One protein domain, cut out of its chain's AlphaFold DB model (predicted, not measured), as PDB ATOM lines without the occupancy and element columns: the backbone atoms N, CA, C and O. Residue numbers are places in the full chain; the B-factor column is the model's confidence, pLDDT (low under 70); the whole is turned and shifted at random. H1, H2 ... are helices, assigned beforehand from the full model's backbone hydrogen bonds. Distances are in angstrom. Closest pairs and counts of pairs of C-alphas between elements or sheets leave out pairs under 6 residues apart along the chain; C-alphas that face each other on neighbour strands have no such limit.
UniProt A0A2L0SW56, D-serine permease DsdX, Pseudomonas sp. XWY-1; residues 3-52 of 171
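What this domain is: This is residues 3 to 52 of the 171 residues of the protein "D-serine permease DsdX" of Pseudomonas sp. XWY-1 (UniProt A0A2L0SW56). A helical hairpin with unequal arms: the long helix H1 runs the whole length, and the shorter H2 folds back beside its later part, leaving the first part of H1 uncovered. The printed part has 50 residues with two named helices, H1 then H2, and no named strand; the class is all helix. It is loose, with a radius of gyration of the C-alphas of 12.3 A, and flat, spanning 41 by 21 by 10 A.

How they stand to each other: Start with H1, residues 3 to 28, and look next at H2, residues 34 to 48. They touch, and their closest C-alphas, those of Ile 23 and Ala 37, are 5.6 A apart. They run opposite ways at a shallow tilt of 23 degrees and form a helical hairpin. In H2 every O i to N i+4 pair is within hydrogen-bond range; in H1, 21 of 22 are.

Where its parts are: Find C-alpha 3 at (-3.632, -0.891, -3.578); from there H1 runs 37.8 A to C-alpha 28 at (-10.814, 12.941, -38.045). H2 covers 20.5 A from C-alpha 34 to C-alpha 48 at (-0.855, -1.443, -23.376).

The domain as a whole: The C-alphas of Gly 3 and Arg 31 are the two farthest apart, 40.8 A. The printed part has no cut, and the link from H1 to H2 is tight, with 5 residues. Look at residues 3 to 7 for pLDDT under 70; the mean of the printed part is 87.9.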
ATOM      1  N   GLY A   3      -4.241  -1.957  -2.771       48.91
ATOM      2  CA  GLY A   3      -3.632  -0.891  -3.578       48.91
ATOM      3  C   GLY A   3      -3.022  -1.355  -4.906       48.91
ATOM      4  O   GLY A   3      -2.823  -0.525  -5.781       48.91
ATOM      5  N   ILE A   4      -2.757  -2.658  -5.078       53.62
ATOM      6  CA  ILE A   4      -2.177  -3.200  -6.321       53.62
ATOM      7  C   ILE A   4      -3.269  -3.374  -7.395       53.62
ATOM      8  O   ILE A   4      -3.078  -2.929  -8.519       53.62
ATOM      9  N   GLU A   5      -4.469  -3.852  -7.036       56.78
ATOM     10  CA  GLU A   5      -5.596  -3.981  -7.987       56.78
ATOM     11  C   GLU A   5      -6.081  -2.626  -8.547       56.78
ATOM     12  O   GLU A   5      -6.518  -2.527  -9.697       56.78
ATOM     13  N   MET A   6      -5.973  -1.551  -7.757       54.19
ATOM     14  CA  MET A   6      -6.389  -0.203  -8.169       54.19
ATOM     15  C   MET A   6      -5.379   0.450  -9.130       54.19
ATOM     16  O   MET A   6      -5.782   1.188 -10.032       54.19
ATOM     17  N   GLN A   7      -4.077   0.171  -8.977       59.06
ATOM     18  CA  GLN A   7      -3.028   0.662  -9.881       59.06
ATOM     19  C   GLN A   7      -3.185   0.043 -11.281       59.06
ATOM     20  O   GLN A   7      -3.125   0.754 -12.283       59.06
ATOM     21  N   ASP A   8      -3.477  -1.257 -11.351       71.00
ATOM     22  CA  ASP A   8      -3.669  -1.958 -12.625       71.00
ATOM     23  C   ASP A   8      -4.964  -1.519 -13.323       71.00
ATOM     24  O   ASP A   8      -4.990  -1.285 -14.531       71.00
ATOM     25  N   THR A   9      -6.038  -1.293 -12.560       80.75
ATOM     26  CA  THR A   9      -7.311  -0.813 -13.120       80.75
ATOM     27  C   THR A   9      -7.200   0.621 -13.647       80.75
ATOM     28  O   THR A   9      -7.699   0.929 -14.729       80.75
ATOM     29  N   THR A  10      -6.519   1.509 -12.915       86.06
ATOM     30  CA  THR A  10      -6.288   2.895 -13.364       86.06
ATOM     31  C   THR A  10      -5.399   2.951 -14.604       86.06
ATOM     32  O   THR A  10      -5.672   3.739 -15.511       86.06
ATOM     33  N   TRP A  11      -4.401   2.069 -14.697       87.50
ATOM     34  CA  TRP A  11      -3.588   1.904 -15.899       87.50
ATOM     35  C   TRP A  11      -4.422   1.456 -17.108       87.50
ATOM     36  O   TRP A  11      -4.381   2.101 -18.158       87.50
ATOM     37  N   LEU A  12      -5.245   0.413 -16.954       87.50
ATOM     38  CA  LEU A  12      -6.115  -0.094 -18.023       87.50
ATOM     39  C   LEU A  12      -7.138   0.950 -18.491       87.50
ATOM     40  O   LEU A  12      -7.377   1.091 -19.692       87.50
ATOM     41  N   LEU A  13      -7.700   1.733 -17.566       89.38
ATOM     42  CA  LEU A  13      -8.574   2.861 -17.899       89.38
ATOM     43  C   LEU A  13      -7.827   3.938 -18.699       89.38
ATOM     44  O   LEU A  13      -8.375   4.474 -19.664       89.38
ATOM     45  N   GLY A  14      -6.568   4.223 -18.352       91.06
ATOM     46  CA  GLY A  14      -5.712   5.140 -19.107       91.06
ATOM     47  C   GLY A  14      -5.463   4.665 -20.542       91.06
ATOM     48  O   GLY A  14      -5.624   5.440 -21.489       91.06
ATOM     49  N   VAL A  15      -5.144   3.380 -20.720       91.19
ATOM     50  CA  VAL A  15      -4.964   2.753 -22.040       91.19
ATOM     51  C   VAL A  15      -6.257   2.810 -22.860       91.19
ATOM     52  O   VAL A  15      -6.219   3.138 -24.047       91.19
ATOM     53  N   LEU A  16      -7.411   2.562 -22.233       91.31
ATOM     54  CA  LEU A  16      -8.721   2.637 -22.882       91.31
ATOM     55  C   LEU A  16      -9.027   4.049 -23.401       91.31
ATOM     56  O   LEU A  16      -9.321   4.218 -24.585       91.31
ATOM     57  N   PHE A  17      -8.935   5.068 -22.540       93.94
ATOM     58  CA  PHE A  17      -9.194   6.456 -22.933       93.94
ATOM     59  C   PHE A  17      -8.223   6.934 -24.016       93.94
ATOM     60  O   PHE A  17      -8.644   7.576 -24.981       93.94
ATOM     61  N   SER A  18      -6.943   6.575 -23.889       93.12
ATOM     62  CA  SER A  18      -5.920   6.862 -24.897       93.12
ATOM     63  C   SER A  18      -6.275   6.240 -26.251       93.12
ATOM     64  O   SER A  18      -6.232   6.916 -27.278       93.12
ATOM     65  N   SER A  19      -6.721   4.982 -26.258       93.38
ATOM     66  CA  SER A  19      -7.135   4.285 -27.476       93.38
ATOM     67  C   SER A  19      -8.345   4.937 -28.152       93.38
ATOM     68  O   SER A  19      -8.327   5.169 -29.359       93.38
ATOM     69  N   ILE A  20      -9.369   5.329 -27.388       94.88
ATOM     70  CA  ILE A  20     -10.540   6.037 -27.933       94.88
ATOM     71  C   ILE A  20     -10.119   7.373 -28.560       94.88
ATOM     72  O   ILE A  20     -10.503   7.678 -29.691       94.88
ATOM     73  N   ALA A  21      -9.291   8.154 -27.859       95.44
ATOM     74  CA  ALA A  21      -8.765   9.411 -28.381       95.44
ATOM     75  C   ALA A  21      -7.944   9.192 -29.665       95.44
ATOM     76  O   ALA A  21      -8.103   9.935 -30.636       95.44
ATOM     77  N   MET A  22      -7.125   8.138 -29.699       94.56
ATOM     78  CA  MET A  22      -6.332   7.733 -30.861       94.56
ATOM     79  C   MET A  22      -7.220   7.376 -32.060       94.56
ATOM     80  O   MET A  22      -6.953   7.846 -33.165       94.56
ATOM     81  N   ILE A  23      -8.301   6.609 -31.861       95.25
ATOM     82  CA  ILE A  23      -9.266   6.264 -32.922       95.25
ATOM     83  C   ILE A  23      -9.879   7.536 -33.510       95.25
ATOM     84  O   ILE A  23      -9.856   7.732 -34.726       95.25
ATOM     85  N   ILE A  24     -10.394   8.421 -32.651       95.81
ATOM     86  CA  ILE A  24     -11.026   9.677 -33.076       95.81
ATOM     87  C   ILE A  24     -10.024  10.536 -33.854       95.81
ATOM     88  O   ILE A  24     -10.351  11.069 -34.916       95.81
ATOM     89  N   PHE A  25      -8.786  10.633 -33.371       96.25
ATOM     90  CA  PHE A  25      -7.717  11.370 -34.036       96.25
ATOM     91  C   PHE A  25      -7.362  10.782 -35.412       96.25
ATOM     92  O   PHE A  25      -7.250  11.531 -36.387       96.25
ATOM     93  N   LEU A  26      -7.233   9.456 -35.522       95.62
ATOM     94  CA  LEU A  26      -6.949   8.776 -36.790       95.62
ATOM     95  C   LEU A  26      -8.059   9.004 -37.820       95.62
ATOM     96  O   LEU A  26      -7.772   9.273 -38.987       95.62
ATOM     97  N   ILE A  27      -9.321   8.939 -37.398       96.00
ATOM     98  CA  ILE A  27     -10.462   9.120 -38.301       96.00
ATOM     99  C   ILE A  27     -10.605  10.591 -38.709       96.00
ATOM    100  O   ILE A  27     -10.753  10.894 -39.892       96.00
ATOM    101  N   MET A  28     -10.541  11.528 -37.758       95.19
ATOM    102  CA  MET A  28     -10.814  12.941 -38.045       95.19
ATOM    103  C   MET A  28      -9.629  13.672 -38.678       95.19
ATOM    104  O   MET A  28      -9.825  14.441 -39.619       95.19
ATOM    105  N   LYS A  29      -8.403  13.448 -38.185       94.19
ATOM    106  CA  LYS A  29      -7.213  14.182 -38.644       94.19
ATOM    107  C   LYS A  29      -6.458  13.434 -39.732       94.19
ATOM    108  O   LYS A  29      -6.126  14.028 -40.752       94.19
ATOM    109  N   VAL A  30      -6.199  12.142 -39.521       93.81
ATOM    110  CA  VAL A  30      -5.453  11.308 -40.484       93.81
ATOM    111  C   VAL A  30      -6.367  10.809 -41.614       93.81
ATOM    112  O   VAL A  30      -5.874  10.329 -42.629       93.81
ATOM    113  N   ARG A  31      -7.695  10.977 -41.481       90.88
ATOM    114  CA  ARG A  31      -8.703  10.542 -42.466       90.88
ATOM    115  C   ARG A  31      -8.597   9.046 -42.790       90.88
ATOM    116  O   ARG A  31      -8.909   8.628 -43.902       90.88
ATOM    117  N   LEU A  32      -8.164   8.232 -41.824       93.06
ATOM    118  CA  LEU A  32      -8.122   6.781 -41.991       93.06
ATOM    119  C   LEU A  32      -9.524   6.182 -41.911       93.06
ATOM    120  O   LEU A  32     -10.366   6.620 -41.126       93.06
ATOM    121  N   HIS A  33      -9.759   5.139 -42.711       94.38
ATOM    122  CA  HIS A  33     -10.999   4.375 -42.648       94.38
ATOM    123  C   HIS A  33     -11.177   3.776 -41.246       94.38
ATOM    124  O   HIS A  33     -10.224   3.229 -40.682       94.38
ATOM    125  N   ALA A  34     -12.398   3.840 -40.704       92.12
ATOM    126  CA  ALA A  34     -12.694   3.442 -39.326       92.12
ATOM    127  C   ALA A  34     -12.208   2.020 -39.003       92.12
ATOM    128  O   ALA A  34     -11.619   1.793 -37.953       92.12
ATOM    129  N   PHE A  35     -12.363   1.087 -39.946       91.31
ATOM    130  CA  PHE A  35     -11.871  -0.287 -39.806       91.31
ATOM    131  C   PHE A  35     -10.363  -0.357 -39.514       91.31
ATOM    132  O   PHE A  35      -9.937  -1.051 -38.596       91.31
ATOM    133  N   LEU A  36      -9.553   0.400 -40.257       93.12
ATOM    134  CA  LEU A  36      -8.101   0.383 -40.088       93.12
ATOM    135  C   LEU A  36      -7.688   1.078 -38.786       93.12
ATOM    136  O   LEU A  36      -6.799   0.601 -38.085       93.12
ATOM    137  N   ALA A  37      -8.379   2.168 -38.435       94.81
ATOM    138  CA  ALA A  37      -8.174   2.857 -37.165       94.81
ATOM    139  C   ALA A  37      -8.466   1.943 -35.963       94.81
ATOM    140  O   ALA A  37      -7.687   1.925 -35.012       94.81
ATOM    141  N   LEU A  38      -9.531   1.140 -36.032       92.94
ATOM    142  CA  LEU A  38      -9.885   0.169 -34.994       92.94
ATOM    143  C   LEU A  38      -8.841  -0.946 -34.859       92.94
ATOM    144  O   LEU A  38      -8.469  -1.276 -33.739       92.94
ATOM    145  N   ILE A  39      -8.312  -1.480 -35.965       93.75
ATOM    146  CA  ILE A  39      -7.247  -2.499 -35.915       93.75
ATOM    147  C   ILE A  39      -6.007  -1.953 -35.202       93.75
ATOM    148  O   ILE A  39      -5.473  -2.599 -34.300       93.75
ATOM    149  N   ILE A  40      -5.562  -0.750 -35.576       93.94
ATOM    150  CA  ILE A  40      -4.402  -0.104 -34.949       93.94
ATOM    151  C   ILE A  40      -4.661   0.102 -33.452       93.94
ATOM    152  O   ILE A  40      -3.807  -0.211 -32.624       93.94
ATOM    153  N   ALA A  41      -5.856   0.566 -33.096       93.69
ATOM    154  CA  ALA A  41      -6.261   0.760 -31.712       93.69
ATOM    155  C   ALA A  41      -6.294  -0.551 -30.908       93.69
ATOM    156  O   ALA A  41      -5.845  -0.570 -29.763       93.69
ATOM    157  N   CYS A  42      -6.738  -1.664 -31.499       93.06
ATOM    158  CA  CYS A  42      -6.681  -2.985 -30.870       93.06
ATOM    159  C   CYS A  42      -5.242  -3.420 -30.564       93.06
ATOM    160  O   CYS A  42      -4.999  -3.966 -29.491       93.06
ATOM    161  N   PHE A  43      -4.281  -3.144 -31.454       93.12
ATOM    162  CA  PHE A  43      -2.868  -3.405 -31.164       93.12
ATOM    163  C   PHE A  43      -2.349  -2.520 -30.027       93.12
ATOM    164  O   PHE A  43      -1.697  -3.029 -29.118       93.12
ATOM    165  N   VAL A  44      -2.677  -1.225 -30.029       92.00
ATOM    166  CA  VAL A  44      -2.286  -0.294 -28.955       92.00
ATOM    167  C   VAL A  44      -2.836  -0.748 -27.600       92.00
ATOM    168  O   VAL A  44      -2.094  -0.783 -26.623       92.00
ATOM    169  N   VAL A  45      -4.108  -1.153 -27.541       93.06
ATOM    170  CA  VAL A  45      -4.730  -1.673 -26.314       93.06
ATOM    171  C   VAL A  45      -4.127  -3.014 -25.917       93.06
ATOM    172  O   VAL A  45      -3.815  -3.213 -24.749       93.06
ATOM    173  N   GLY A  46      -3.924  -3.928 -26.865       91.44
ATOM    174  CA  GLY A  46      -3.352  -5.244 -26.594       91.44
ATOM    175  C   GLY A  46      -1.951  -5.157 -25.987       91.44
ATOM    176  O   GLY A  46      -1.680  -5.802 -24.975       91.44
ATOM    177  N   PHE A  47      -1.087  -4.309 -26.553       91.12
ATOM    178  CA  PHE A  47       0.244  -4.062 -26.001       91.12
ATOM    179  C   PHE A  47       0.192  -3.258 -24.695       91.12
ATOM    180  O   PHE A  47       0.916  -3.587 -23.760       91.12
ATOM    181  N   GLY A  48      -0.684  -2.251 -24.591       88.56
ATOM    182  CA  GLY A  48      -0.855  -1.443 -23.376       88.56
ATOM    183  C   GLY A  48      -1.378  -2.233 -22.172       88.56
ATOM    184  O   GLY A  48      -1.031  -1.921 -21.034       88.56
ATOM    185  N   SER A  49      -2.150  -3.291 -22.420       86.81
ATOM    186  CA  SER A  49      -2.660  -4.223 -21.406       86.81
ATOM    187  C   SER A  49      -1.697  -5.377 -21.092       86.81
ATOM    188  O   SER A  49      -2.031  -6.243 -20.290       86.81
ATOM    189  N   GLY A  50      -0.520  -5.433 -21.730       86.81
ATOM    190  CA  GLY A  50       0.485  -6.474 -21.485       86.81
ATOM    191  C   GLY A  50       0.147  -7.852 -22.069       86.81
ATOM    192  O   GLY A  50       0.707  -8.856 -21.629       86.81
ATOM    193  N   MET A  51      -0.756  -7.936 -23.053       88.00
ATOM    194  CA  MET A  51      -1.103  -9.216 -23.676       88.00
ATOM    195  C   MET A  51       0.035  -9.725 -24.579       88.00
ATOM    196  O   MET A  51       0.632  -8.943 -25.325       88.00
ATOM    197  N   PRO A  52       0.311 -11.043 -24.604       91.88
ATOM    198  CA  PRO A  52       1.213 -11.630 -25.589       91.88
ATOM    199  C   PRO A  52       0.724 -11.358 -27.017       91.88
ATOM    200  O   PRO A  52      -0.469 -11.481 -27.295       91.88
TER     201      PRO A  52